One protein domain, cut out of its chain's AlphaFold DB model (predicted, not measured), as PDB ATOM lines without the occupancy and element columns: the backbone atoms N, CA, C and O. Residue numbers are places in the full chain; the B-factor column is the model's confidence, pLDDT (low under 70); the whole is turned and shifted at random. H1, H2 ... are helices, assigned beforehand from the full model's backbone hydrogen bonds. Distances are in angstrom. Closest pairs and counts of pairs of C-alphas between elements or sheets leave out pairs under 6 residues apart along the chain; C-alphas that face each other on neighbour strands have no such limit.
ATOM      1  N   LEU A  19     178.964 175.565 132.028       69.44
ATOM      2  CA  LEU A  19     180.336 175.928 131.675       69.44
ATOM      3  C   LEU A  19     181.180 174.659 131.492       69.44
ATOM      4  O   LEU A  19     181.316 173.842 132.407       69.44
ATOM      5  N   SER A  20     181.777 174.508 130.305       56.97
ATOM      6  CA  SER A  20     182.667 173.385 130.009       56.97
ATOM      7  C   SER A  20     183.822 173.326 131.015       56.97
ATOM      8  O   SER A  20     184.282 174.348 131.533       56.97
ATOM      9  N   LYS A  21     184.327 172.114 131.285       61.00
ATOM     10  CA  LYS A  21     185.465 171.900 132.200       61.00
ATOM     11  C   LYS A  21     186.680 172.762 131.835       61.00
ATOM     12  O   LYS A  21     187.385 173.217 132.732       61.00
ATOM     13  N   ASP A  22     186.874 173.031 130.549       56.81
ATOM     14  CA  ASP A  22     187.983 173.841 130.046       56.81
ATOM     15  C   ASP A  22     187.789 175.333 130.345       56.81
ATOM     16  O   ASP A  22     188.714 175.980 130.836       56.81
ATOM     17  N   LYS A  23     186.567 175.866 130.179       62.59
ATOM     18  CA  LYS A  23     186.235 177.238 130.603       62.59
ATOM     19  C   LYS A  23     186.377 177.410 132.110       62.59
ATOM     20  O   LYS A  23     186.910 178.416 132.559       62.59
ATOM     21  N   LEU A  24     185.971 176.413 132.897       62.97
ATOM     22  CA  LEU A  24     186.175 176.433 134.347       62.97
ATOM     23  C   LEU A  24     187.664 176.519 134.704       62.97
ATOM     24  O   LEU A  24     188.028 177.258 135.607       62.97
ATOM     25  N   LYS A  25     188.542 175.806 133.997       61.69
ATOM     26  CA  LYS A  25     189.984 175.812 134.284       61.69
ATOM     27  C   LYS A  25     190.664 177.139 133.926       61.69
ATOM     28  O   LYS A  25     191.605 177.527 134.603       61.69
ATOM     29  N   LEU A  26     190.171 177.825 132.894       61.28
ATOM     30  CA  LEU A  26     190.623 179.163 132.490       61.28
ATOM     31  C   LEU A  26     190.137 180.270 133.437       61.28
ATOM     32  O   LEU A  26     190.821 181.273 133.604       61.28
ATOM     33  N   LEU A  27     188.958 180.091 134.036       60.00
ATOM     34  CA  LEU A  27     188.301 181.099 134.873       60.00
ATOM     35  C   LEU A  27     188.568 180.943 136.374       60.00
ATOM     36  O   LEU A  27     188.204 181.834 137.131       60.00
ATOM     37  N   THR A  28     189.144 179.824 136.822       60.16
ATOM     38  CA  THR A  28     189.279 179.515 138.254       60.16
ATOM     39  C   THR A  28     190.743 179.466 138.667       60.16
ATOM     40  O   THR A  28     191.514 178.661 138.150       60.16
ATOM     41  N   ASN A  29     191.119 180.299 139.638       57.47
ATOM     42  CA  ASN A  29     192.495 180.394 140.139       57.47
ATOM     43  C   ASN A  29     192.641 179.929 141.601       57.47
ATOM     44  O   ASN A  29     193.736 179.983 142.161       57.47
ATOM     45  N   GLY A  30     191.563 179.418 142.209       57.44
ATOM     46  CA  GLY A  30     191.506 179.074 143.634       57.44
ATOM     47  C   GLY A  30     190.950 180.228 144.470       57.44
ATOM     48  O   GLY A  30     190.249 181.082 143.947       57.44
ATOM     49  N   CYS A  31     191.199 180.269 145.782       53.34
ATOM     50  CA  CYS A  31     190.801 181.407 146.619       53.34
ATOM     51  C   CYS A  31     191.781 182.574 146.468       53.34
ATOM     52  O   CYS A  31     192.507 182.910 147.401       53.34
ATOM     53  N   GLY A  32     191.783 183.219 145.303       48.72
ATOM     54  CA  GLY A  32     192.549 184.440 145.081       48.72
ATOM     55  C   GLY A  32     192.643 184.834 143.606       48.72
ATOM     56  O   GLY A  32     192.692 183.960 142.742       48.72
ATOM     57  N   PRO A  33     192.689 186.143 143.294       42.38
ATOM     58  CA  PRO A  33     192.979 186.605 141.941       42.38
ATOM     59  C   PRO A  33     194.430 186.274 141.562       42.38
ATOM     60  O   PRO A  33     195.301 186.275 142.427       42.38
ATOM     61  N   ALA A  34     194.699 186.079 140.266       43.66
ATOM     62  CA  ALA A  34     196.050 186.061 139.701       43.66
ATOM     63  C   ALA A  34     196.833 187.342 140.111       43.66
ATOM     64  O   ALA A  34     196.649 188.387 139.495       43.66
ATOM     65  N   GLY A  35     197.652 187.301 141.175       41.25
ATOM     66  CA  GLY A  35     198.510 188.413 141.630       41.25
ATOM     67  C   GLY A  35     198.575 188.630 143.155       41.25
ATOM     68  O   GLY A  35     197.655 188.267 143.880       41.25
ATOM     69  N   TRP A  36     199.693 189.227 143.604       38.66
ATOM     70  CA  TRP A  36     200.260 189.570 144.941       38.66
ATOM     71  C   TRP A  36     199.456 189.487 146.267       38.66
ATOM     72  O   TRP A  36     200.068 189.517 147.332       38.66
ATOM     73  N   LYS A  37     198.128 189.347 146.274       42.31
ATOM     74  CA  LYS A  37     197.321 189.061 147.482       42.31
ATOM     75  C   LYS A  37     197.184 187.561 147.803       42.31
ATOM     76  O   LYS A  37     196.537 187.225 148.797       42.31
ATOM     77  N   TYR A  38     197.813 186.690 147.005       44.19
ATOM     78  CA  TYR A  38     197.837 185.224 147.158       44.19
ATOM     79  C   TYR A  38     198.238 184.723 148.555       44.19
ATOM     80  O   TYR A  38     197.720 183.703 149.000       44.19
ATOM     81  N   ASP A  39     199.094 185.442 149.283       41.09
ATOM     82  CA  ASP A  39     199.639 184.948 150.558       41.09
ATOM     83  C   ASP A  39     198.740 185.161 151.785       41.09
ATOM     84  O   ASP A  39     199.025 184.645 152.867       41.09
ATOM     85  N   LEU A  40     197.630 185.900 151.670       42.25
ATOM     86  CA  LEU A  40     196.842 186.291 152.851       42.25
ATOM     87  C   LEU A  40     195.584 185.447 153.096       42.25
ATOM     88  O   LEU A  40     195.047 185.453 154.213       42.25
ATOM     89  N   VAL A  41     195.094 184.714 152.094       52.34
ATOM     90  CA  VAL A  41     193.777 184.059 152.152       52.34
ATOM     91  C   VAL A  41     193.899 182.573 151.789       52.34
ATOM     92  O   VAL A  41     193.640 182.186 150.659       52.34
ATOM     93  N   PRO A  42     194.280 181.702 152.740       59.31
ATOM     94  CA  PRO A  42     194.493 180.286 152.451       59.31
ATOM     95  C   PRO A  42     193.222 179.591 151.926       59.31
ATOM     96  O   PRO A  42     192.139 179.765 152.489       59.31
ATOM     97  N   ASP A  43     193.370 178.693 150.945       63.12
ATOM     98  CA  ASP A  43     192.309 177.814 150.393       63.12
ATOM     99  C   ASP A  43     191.705 176.832 151.415       63.12
ATOM    100  O   ASP A  43     190.809 176.028 151.118       63.12
ATOM    101  N   LYS A  44     192.242 176.853 152.637       72.69
ATOM    102  CA  LYS A  44     191.880 175.970 153.733       72.69
ATOM    103  C   LYS A  44     191.449 176.782 154.945       72.69
ATOM    104  O   LYS A  44     192.225 177.542 155.521       72.69
ATOM    105  N   ILE A  45     190.233 176.529 155.417       80.44
ATOM    106  CA  ILE A  45     189.753 177.024 156.708       80.44
ATOM    107  C   ILE A  45     189.919 175.908 157.742       80.44
ATOM    108  O   ILE A  45     189.100 174.991 157.815       80.44
ATOM    109  N   TYR A  46     190.978 175.974 158.554       82.25
ATOM    110  CA  TYR A  46     191.277 174.956 159.576       82.25
ATOM    111  C   TYR A  46     191.236 173.528 158.994       82.25
ATOM    112  O   TYR A  46     190.428 172.684 159.400       82.25
ATOM    113  N   GLY A  47     192.031 173.305 157.942       79.00
ATOM    114  CA  GLY A  47     192.117 172.033 157.216       79.00
ATOM    115  C   GLY A  47     190.942 171.719 156.278       79.00
ATOM    116  O   GLY A  47     190.999 170.724 155.565       79.00
ATOM    117  N   LEU A  48     189.887 172.545 156.240       83.06
ATOM    118  CA  LEU A  48     188.748 172.364 155.334       83.06
ATOM    119  C   LEU A  48     189.003 173.056 153.995       83.06
ATOM    120  O   LEU A  48     189.112 174.279 153.965       83.06
ATOM    121  N   CYS A  49     189.052 172.287 152.909       85.88
ATOM    122  CA  CYS A  49     189.185 172.822 151.556       85.88
ATOM    123  C   CYS A  49     187.912 173.571 151.138       85.88
ATOM    124  O   CYS A  49     186.824 172.994 151.150       85.88
ATOM    125  N   ILE A  50     188.057 174.839 150.747       86.69
ATOM    126  CA  ILE A  50     186.960 175.679 150.237       86.69
ATOM    127  C   ILE A  50     187.138 176.062 148.763       86.69
ATOM    128  O   ILE A  50     186.344 176.846 148.246       86.69
ATOM    129  N   LYS A  51     188.123 175.470 148.071       84.50
ATOM    130  CA  LYS A  51     188.483 175.797 146.683       84.50
ATOM    131  C   LYS A  51     187.269 175.882 145.760       84.50
ATOM    132  O   LYS A  51     187.126 176.845 145.025       84.50
ATOM    133  N   ARG A  52     186.343 174.921 145.840       84.88
ATOM    134  CA  ARG A  52     185.172 174.906 144.949       84.88
ATOM    135  C   ARG A  52     184.224 176.092 145.164       84.88
ATOM    136  O   ARG A  52     183.562 176.504 144.221       84.88
ATOM    137  N   ALA A  53     184.150 176.644 146.377       89.25
ATOM    138  CA  ALA A  53     183.397 177.873 146.624       89.25
ATOM    139  C   ALA A  53     184.093 179.088 145.992       89.25
ATOM    140  O   ALA A  53     183.405 179.956 145.465       89.25
ATOM    141  N   CYS A  54     185.427 179.119 146.018       87.44
ATOM    142  CA  CYS A  54     186.231 180.162 145.382       87.44
ATOM    143  C   CYS A  54     186.154 180.093 143.854       87.44
ATOM    144  O   CYS A  54     185.872 181.099 143.226       87.44
ATOM    145  N   ASP A  55     186.218 178.895 143.271       84.62
ATOM    146  CA  ASP A  55     186.008 178.694 141.833       84.62
ATOM    147  C   ASP A  55     184.657 179.282 141.362       84.62
ATOM    148  O   ASP A  55     184.571 179.929 140.326       84.62
ATOM    149  N   ILE A  56     183.581 179.080 142.137       88.25
ATOM    150  CA  ILE A  56     182.260 179.657 141.828       88.25
ATOM    151  C   ILE A  56     182.277 181.186 141.975       88.25
ATOM    152  O   ILE A  56     181.624 181.881 141.201       88.25
ATOM    153  N   HIS A  57     183.002 181.712 142.965       91.00
ATOM    154  CA  HIS A  57     183.153 183.152 143.177       91.00
ATOM    155  C   HIS A  57     183.874 183.821 142.005       91.00
ATOM    156  O   HIS A  57     183.354 184.809 141.492       91.00
ATOM    157  N   ASP A  58     184.973 183.232 141.526       86.44
ATOM    158  CA  ASP A  58     185.738 183.712 140.371       86.44
ATOM    159  C   ASP A  58     184.867 183.784 139.108       86.44
ATOM    160  O   ASP A  58     184.874 184.791 138.405       86.44
ATOM    161  N   ILE A  59     184.049 182.756 138.849       86.94
ATOM    162  CA  ILE A  59     183.116 182.728 137.708       86.94
ATOM    163  C   ILE A  59     182.095 183.864 137.814       86.94
ATOM    164  O   ILE A  59     181.893 184.611 136.858       86.94
ATOM    165  N   CYS A  60     181.466 184.019 138.981       89.69
ATOM    166  CA  CYS A  60     180.508 185.099 139.207       89.69
ATOM    167  C   CYS A  60     181.173 186.478 139.068       89.69
ATOM    168  O   CYS A  60     180.561 187.406 138.544       89.69
ATOM    169  N   TYR A  61     182.426 186.619 139.513       89.88
ATOM    170  CA  TYR A  61     183.206 187.835 139.317       89.88
ATOM    171  C   TYR A  61     183.510 188.065 137.847       89.88
ATOM    172  O   TYR A  61     183.346 189.187 137.405       89.88
ATOM    173  N   PHE A  62     183.891 187.056 137.073       87.75
ATOM    174  CA  PHE A  62     184.202 187.224 135.655       87.75
ATOM    175  C   PHE A  62     183.002 187.749 134.851       87.75
ATOM    176  O   PHE A  62     183.141 188.696 134.080       87.75
ATOM    177  N   TYR A  63     181.815 187.176 135.067       87.88
ATOM    178  CA  TYR A  63     180.616 187.517 134.297       87.88
ATOM    179  C   TYR A  63     179.819 188.711 134.834       87.88
ATOM    180  O   TYR A  63     179.108 189.355 134.062       87.88
ATOM    181  N   GLY A  64     179.919 189.015 136.133       90.94
ATOM    182  CA  GLY A  64     179.179 190.116 136.750       90.94
ATOM    183  C   GLY A  64     179.558 191.478 136.165       90.94
ATOM    184  O   GLY A  64     180.722 191.729 135.860       90.94
ATOM    185  N   LYS A  65     178.590 192.384 136.035       92.75
ATOM    186  CA  LYS A  65     178.778 193.703 135.401       92.75
ATOM    187  C   LYS A  65     178.414 194.868 136.310       92.75
ATOM    188  O   LYS A  65     178.732 196.008 135.997       92.75
ATOM    189  N   THR A  66     177.748 194.588 137.424       94.50
ATOM    190  CA  THR A  66     177.223 195.594 138.349       94.50
ATOM    191  C   THR A  66     177.732 195.373 139.774       94.50
ATOM    192  O   THR A  66     178.203 194.289 140.134       94.50
ATOM    193  N   ASN A  67     177.624 196.395 140.627       93.31
ATOM    194  CA  ASN A  67     177.940 196.242 142.051       93.31
ATOM    195  C   ASN A  67     176.976 195.258 142.738       93.31
ATOM    196  O   ASN A  67     177.357 194.563 143.684       93.31
ATOM    197  N   GLU A  68     175.748 195.158 142.238       95.88
ATOM    198  CA  GLU A  68     174.738 194.189 142.643       95.88
ATOM    199  C   GLU A  68     175.189 192.760 142.316       95.88
ATOM    200  O   GLU A  68     175.067 191.873 143.170       95.88
ATOM    201  N   ASP A  69     175.789 192.537 141.142       94.12
ATOM    202  CA  ASP A  69     176.379 191.244 140.764       94.12
ATOM    203  C   ASP A  69     177.540 190.882 141.684       94.12
ATOM    204  O   ASP A  69     177.594 189.762 142.196       94.12
ATOM    205  N   LYS A  70     178.429 191.839 141.985       94.31
ATOM    206  CA  LYS A  70     179.513 191.640 142.958       94.31
ATOM    207  C   LYS A  70     178.962 191.241 144.327       94.31
ATOM    208  O   LYS A  70     179.404 190.256 144.920       94.31
ATOM    209  N   ALA A  71     177.981 191.981 144.840       95.81
ATOM    210  CA  ALA A  71     177.366 191.698 146.134       95.81
ATOM    211  C   ALA A  71     176.660 190.333 146.147       95.81
ATOM    212  O   ALA A  71     176.607 189.652 147.176       95.81
ATOM    213  N   THR A  72     176.097 189.917 145.015       96.12
ATOM    214  CA  THR A  72     175.487 188.597 144.837       96.12
ATOM    215  C   THR A  72     176.546 187.499 144.806       96.12
ATOM    216  O   THR A  72     176.422 186.530 145.557       96.12
ATOM    217  N   ALA A  73     177.639 187.682 144.065       93.88
ATOM    218  CA  ALA A  73     178.787 186.780 144.043       93.88
ATOM    219  C   ALA A  73     179.386 186.575 145.445       93.88
ATOM    220  O   ALA A  73     179.563 185.436 145.886       93.88
ATOM    221  N   ASP A  74     179.613 187.659 146.193       94.31
ATOM    222  CA  ASP A  74     180.154 187.616 147.558       94.31
ATOM    223  C   ASP A  74     179.221 186.839 148.517       94.31
ATOM    224  O   ASP A  74     179.680 186.071 149.371       94.31
ATOM    225  N   ARG A  75     177.894 186.983 148.363       96.50
ATOM    226  CA  ARG A  75     176.886 186.231 149.138       96.50
ATOM    227  C   ARG A  75     176.863 184.745 148.775       96.50
ATOM    228  O   ARG A  75     176.812 183.900 149.674       96.50
ATOM    229  N   ILE A  76     176.923 184.414 147.484       95.12
ATOM    230  CA  ILE A  76     177.003 183.030 146.984       95.12
ATOM    231  C   ILE A  76     178.235 182.334 147.562       95.12
ATOM    232  O   ILE A  76     178.128 181.226 148.094       95.12
ATOM    233  N   PHE A  77     179.382 183.009 147.521       93.69
ATOM    234  CA  PHE A  77     180.635 182.515 148.072       93.69
ATOM    235  C   PHE A  77     180.514 182.159 149.557       93.69
ATOM    236  O   PHE A  77     180.805 181.027 149.959       93.69
ATOM    237  N   PHE A  78     180.010 183.091 150.370       95.69
ATOM    238  CA  PHE A  78     179.830 182.867 151.802       95.69
ATOM    239  C   PHE A  78     178.886 181.693 152.090       95.69
ATOM    240  O   PHE A  78     179.230 180.800 152.868       95.69
ATOM    241  N   ASN A  79     177.735 181.641 151.417       96.44
ATOM    242  CA  ASN A  79     176.759 180.563 151.584       96.44
ATOM    243  C   ASN A  79     177.334 179.195 151.192       96.44
ATOM    244  O   ASN A  79     177.078 178.199 151.870       96.44
ATOM    245  N   ASN A  80     178.144 179.133 150.136       94.44
ATOM    246  CA  ASN A  80     178.820 177.906 149.736       94.44
ATOM    247  C   ASN A  80     179.843 177.447 150.775       94.44
ATOM    248  O   ASN A  80     179.857 176.264 151.110       94.44
ATOM    249  N   ILE A  81     180.631 178.354 151.362       92.38
ATOM    250  CA  ILE A  81     181.525 177.992 152.472       92.38
ATOM    251  C   ILE A  81     180.726 177.419 153.649       92.38
ATOM    252  O   ILE A  81     181.119 176.394 154.209       92.38
ATOM    253  N   LEU A  82     179.595 178.033 154.017       94.00
ATOM    254  CA  LEU A  82     178.750 177.526 155.105       94.00
ATOM    255  C   LEU A  82     178.261 176.099 154.830       94.00
ATOM    256  O   LEU A  82     178.378 175.244 155.704       94.00
ATOM    257  N   ARG A  83     177.829 175.802 153.600       93.50
ATOM    258  CA  ARG A  83     177.431 174.441 153.194       93.50
ATOM    259  C   ARG A  83     178.577 173.436 153.312       93.50
ATOM    260  O   ARG A  83     178.360 172.329 153.798       93.50
ATOM    261  N   ILE A  84     179.796 173.818 152.919       90.88
ATOM    262  CA  ILE A  84     180.992 172.966 153.063       90.88
ATOM    263  C   ILE A  84     181.284 172.700 154.548       90.88
ATOM    264  O   ILE A  84     181.558 171.562 154.934       90.88
ATOM    265  N   ILE A  85     181.196 173.724 155.400       90.81
ATOM    266  CA  ILE A  85     181.407 173.583 156.849       90.81
ATOM    267  C   ILE A  85     180.358 172.660 157.470       90.81
ATOM    268  O   ILE A  85     180.700 171.802 158.289       90.81
ATOM    269  N   ASP A  86     179.097 172.825 157.082       89.56
ATOM    270  CA  ASP A  86     177.973 172.103 157.668       89.56
ATOM    271  C   ASP A  86     177.989 170.619 157.309       89.56
ATOM    272  O   ASP A  86     177.683 169.791 158.172       89.56
ATOM    273  N   GLN A  87     178.431 170.287 156.093       85.44
ATOM    274  CA  GLN A  87     178.627 168.910 155.627       85.44
ATOM    275  C   GLN A  87     179.895 168.242 156.177       85.44
ATOM    276  O   GLN A  87     179.995 167.011 156.175       85.44
ATOM    277  N   GLY A  88     180.855 169.039 156.655       71.69
ATOM    278  CA  GLY A  88     182.094 168.557 157.249       71.69
ATOM    279  C   GLY A  88     181.909 167.853 158.603       71.69
ATOM    280  O   GLY A  88     180.836 167.380 158.972       71.69
ATOM    281  N   HIS A  89     183.003 167.778 159.362       71.00
ATOM    282  CA  HIS A  89     183.066 167.096 160.659       71.00
ATOM    283  C   HIS A  89     181.973 167.560 161.637       71.00
ATOM    284  O   HIS A  89     181.734 168.757 161.765       71.00
ATOM    285  N   ASN A  90     181.373 166.641 162.401       75.69
ATOM    286  CA  ASN A  90     180.267 166.934 163.329       75.69
ATOM    287  C   ASN A  90     180.686 167.644 164.631       75.69
ATOM    288  O   ASN A  90     179.864 167.841 165.520       75.69
ATOM    289  N   TRP A  91     181.947 168.066 164.755       85.44
ATOM    290  CA  TRP A  91     182.415 168.721 165.974       85.44
ATOM    291  C   TRP A  91     181.997 170.195 165.992       85.44
ATOM    292  O   TRP A  91     182.491 171.006 165.204       85.44
ATOM    293  N   TRP A  92     181.070 170.532 166.891       87.00
ATOM    294  CA  TRP A  92     180.414 171.841 166.951       87.00
ATOM    295  C   TRP A  92     181.398 173.010 167.114       87.00
ATOM    296  O   TRP A  92     181.254 174.022 166.428       87.00
ATOM    297  N   LEU A  93     182.439 172.854 167.942       88.88
ATOM    298  CA  LEU A  93     183.444 173.894 168.179       88.88
ATOM    299  C   LEU A  93     184.253 174.187 166.909       88.88
ATOM    300  O   LEU A  93     184.452 175.342 166.535       88.88
ATOM    301  N   LEU A  94     184.653 173.139 166.185       89.12
ATOM    302  CA  LEU A  94     185.362 173.287 164.917       89.12
ATOM    303  C   LEU A  94     184.468 173.931 163.845       89.12
ATOM    304  O   LEU A  94     184.935 174.802 163.111       89.12
ATOM    305  N   LYS A  95     183.176 173.572 163.776       90.56
ATOM    306  CA  LYS A  95     182.211 174.255 162.891       90.56
ATOM    307  C   LYS A  95     182.087 175.738 163.246       90.56
ATOM    308  O   LYS A  95     182.131 176.580 162.351       90.56
ATOM    309  N   PHE A  96     181.993 176.073 164.532       91.19
ATOM    310  CA  PHE A  96     181.927 177.457 164.999       91.19
ATOM    311  C   PHE A  96     183.162 178.270 164.581       91.19
ATOM    312  O   PHE A  96     183.022 179.329 163.961       91.19
ATOM    313  N   LEU A  97     184.368 177.749 164.830       91.69
ATOM    314  CA  LEU A  97     185.620 178.397 164.423       91.69
ATOM    315  C   LEU A  97     185.672 178.600 162.905       91.69
ATOM    316  O   LEU A  97     185.956 179.705 162.430       91.69
ATOM    317  N   ARG A  98     185.323 177.568 162.129       92.56
ATOM    318  CA  ARG A  98     185.279 177.647 160.663       92.56
ATOM    319  C   ARG A  98     184.297 178.710 160.172       92.56
ATOM    320  O   ARG A  98     184.662 179.498 159.304       92.56
ATOM    321  N   ARG A  99     183.098 178.810 160.758       93.38
ATOM    322  CA  ARG A  99     182.106 179.851 160.416       93.38
ATOM    323  C   ARG A  99     182.618 181.255 160.743       93.38
ATOM    324  O   ARG A  99     182.443 182.173 159.943       93.38
ATOM    325  N   ARG A 100     183.302 181.435 161.879       93.38
ATOM    326  CA  ARG A 100     183.946 182.714 162.236       93.38
ATOM    327  C   ARG A 100     185.011 183.112 161.212       93.38
ATOM    328  O   ARG A 100     185.071 184.278 160.828       93.38
ATOM    329  N   ARG A 101     185.829 182.167 160.740       91.00
ATOM    330  CA  ARG A 101     186.819 182.430 159.682       91.00
ATOM    331  C   ARG A 101     186.150 182.695 158.328       91.00
ATOM    332  O   ARG A 101     186.553 183.640 157.661       91.00
ATOM    333  N   ALA A 102     185.088 181.970 157.974       92.06
ATOM    334  CA  ALA A 102     184.305 182.204 156.755       92.06
ATOM    335  C   ALA A 102     183.739 183.634 156.686       92.06
ATOM    336  O   ALA A 102     183.803 184.272 155.640       92.06
ATOM    337  N   LYS A 103     183.267 184.185 157.814       93.00
ATOM    338  CA  LYS A 103     182.838 185.594 157.884       93.00
ATOM    339  C   LYS A 103     183.967 186.570 157.543       93.00
ATOM    340  O   LYS A 103     183.722 187.555 156.860       93.00
ATOM    341  N   LYS A 104     185.204 186.298 157.977       90.38
ATOM    342  CA  LYS A 104     186.361 187.138 157.617       90.38
ATOM    343  C   LYS A 104     186.612 187.135 156.108       90.38
ATOM    344  O   LYS A 104     186.899 188.189 155.559       90.38
ATOM    345  N   TYR A 105     186.454 185.988 155.447       88.19
ATOM    346  CA  TYR A 105     186.601 185.874 153.989       88.19
ATOM    347  C   TYR A 105     185.511 186.670 153.277       88.19
ATOM    348  O   TYR A 105     185.810 187.447 152.378       88.19
ATOM    349  N   PHE A 106     184.266 186.546 153.741       91.69
ATOM    350  CA  PHE A 106     183.153 187.336 153.224       91.69
ATOM    351  C   PHE A 106     183.400 188.845 153.351       91.69
ATOM    352  O   PHE A 106     183.228 189.581 152.386       91.69
ATOM    353  N   TYR A 107     183.852 189.320 154.516       89.25
ATOM    354  CA  TYR A 107     184.181 190.736 154.686       89.25
ATOM    355  C   TYR A 107     185.366 191.178 153.822       89.25
ATOM    356  O   TYR A 107     185.346 192.292 153.303       89.25
ATOM    357  N   ALA A 108     186.355 190.304 153.613       88.81
ATOM    358  CA  ALA A 108     187.488 190.597 152.747       88.81
ATOM    359  C   ALA A 108     187.045 190.856 151.297       88.81
ATOM    360  O   ALA A 108     187.397 191.890 150.734       88.81
ATOM    361  N   VAL A 109     186.216 189.983 150.714       87.69
ATOM    362  CA  VAL A 109     185.698 190.190 149.347       87.69
ATOM    363  C   VAL A 109     184.704 191.353 149.283       87.69
ATOM    364  O   VAL A 109     184.753 192.167 148.357       87.69
ATOM    365  N   LYS A 110     183.871 191.521 150.318       90.44
ATOM    366  CA  LYS A 110     182.897 192.613 150.395       90.44
ATOM    367  C   LYS A 110     183.576 193.981 150.345       90.44
ATOM    368  O   LYS A 110     183.153 194.819 149.554       90.44
ATOM    369  N   TRP A 111     184.609 194.194 151.160       87.62
ATOM    370  CA  TRP A 111     185.254 195.503 151.314       87.62
ATOM    371  C   TRP A 111     186.454 195.722 150.395       87.62
ATOM    372  O   TRP A 111     186.672 196.843 149.953       87.62
ATOM    373  N   PHE A 112     187.212 194.673 150.064       86.81
ATOM    374  CA  PHE A 112     188.461 194.799 149.301       86.81
ATOM    375  C   PHE A 112     188.431 194.110 147.933       86.81
ATOM    376  O   PHE A 112     189.420 194.169 147.205       86.81
ATOM    377  N   GLY A 113     187.321 193.460 147.570       86.19
ATOM    378  CA  GLY A 113     187.170 192.756 146.292       86.19
ATOM    379  C   GLY A 113     186.834 193.657 145.102       86.19
ATOM    380  O   GLY A 113     186.803 193.170 143.981       86.19
ATOM    381  N   GLY A 114     186.586 194.955 145.318       88.31
ATOM    382  CA  GLY A 114     186.227 195.907 144.255       88.31
ATOM    383  C   GLY A 114     187.228 195.935 143.091       88.31
ATOM    384  O   GLY A 114     186.813 195.684 141.963       88.31
ATOM    385  N   PRO A 115     188.534 196.147 143.341       87.31
ATOM    386  CA  PRO A 115     189.541 196.153 142.279       87.31
ATOM    387  C   PRO A 115     189.594 194.847 141.478       87.31
ATOM    388  O   PRO A 115     189.699 194.882 140.260       87.31
ATOM    389  N   ALA A 116     189.465 193.692 142.141       85.56
ATOM    390  CA  ALA A 116     189.455 192.397 141.461       85.56
ATOM    391  C   ALA A 116     188.188 192.197 140.617       85.56
ATOM    392  O   ALA A 116     188.261 191.652 139.522       85.56
ATOM    393  N   PHE A 117     187.034 192.660 141.109       89.25
ATOM    394  CA  PHE A 117     185.773 192.585 140.377       89.25
ATOM    395  C   PHE A 117     185.778 193.459 139.120       89.25
ATOM    396  O   PHE A 117     185.255 193.034 138.098       89.25
ATOM    397  N   TRP A 118     186.340 194.667 139.188       89.25
ATOM    398  CA  TRP A 118     186.344 195.625 138.075       89.25
ATOM    399  C   TRP A 118     187.545 195.485 137.128       89.25
ATOM    400  O   TRP A 118     187.607 196.179 136.114       89.25
ATOM    401  N   ASN A 119     188.482 194.583 137.431       85.06
ATOM    402  CA  ASN A 119     189.651 194.335 136.596       85.06
ATOM    403  C   ASN A 119     189.230 193.971 135.161       85.06
ATOM    404  O   ASN A 119     188.433 193.053 134.972       85.06
ATOM    405  N   ASN A 120     189.766 194.682 134.165       80.44
ATOM    406  CA  ASN A 120     189.429 194.540 132.738       80.44
ATOM    407  C   ASN A 120     187.944 194.765 132.377       80.44
ATOM    408  O   ASN A 120     187.471 194.241 131.369       80.44
TER     409      ASN A 120
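This is residues 19 to 120 of the 132 residues of an uncharacterized protein of viral metagenome (UniProt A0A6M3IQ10). Three helices, H2, H3 and H4, fold back on one another side by side, with H3 between the other two; short H1 stands off H2, meeting it with its last residue, Leu 27, near Ile 59, and short H5 follows H4. A long loop, residues 28 to 50, arches out between H1 and H2. The printed part is all helix: 102 residues with five named helices, H1 to H5 in chain order, and no named strand. It is compact, with a radius of gyration of the C-alphas of 13.5 A and spans of 42 by 30 by 25 A.

Start at H1, residues 21 to 27, which touches H2, residues 51 to 63; their closest C-alphas are those of Leu 27 and Ile 59, 6.1 A apart, and their lines are only just about perpendicular, at 71 degrees. Next look at H3, residues 67 to 87: it forms a helical hairpin with H2, at a shallow tilt of 14 degrees, opposite ways, closest at the C-alphas of Cys 60 and Ala 73, 5.4 A. H4, residues 92 to 112, forms the next hairpin with H3, again at a shallow tilt of 14 degrees, opposite ways; the C-alphas of Phe 78 and Phe 106 come closest, at 5.7 A. H2 and H4 are apart. H5, residues 114 to 118, meets H4 only through their link and is close to H2 but not clearly touching it, with the C-alphas of Tyr 61 and Phe 117 5.5 A apart as the closest. In H1, H2, H3, H4 and H5 every O i to N i+4 pair is within hydrogen-bond range.

Find C-alpha 21 at (185.465, 171.900, 132.200); H1 runs 10.0 A from there. H2 is 18.8 A long. H3 begins at C-alpha 67, (177.940, 196.242, 142.051), and runs 30.5 A; H4 runs 30.1 A. H5, 6.2 A long, ends at C-alpha 118, (186.344, 195.625, 138.075).

The C-alphas farthest apart, those of Trp 91 and Asn 120, are 42.7 A apart. The printed part has no cut. The link from H1 to H2 is long; the other links are tight. Residues 19 to 43 have pLDDT under 70.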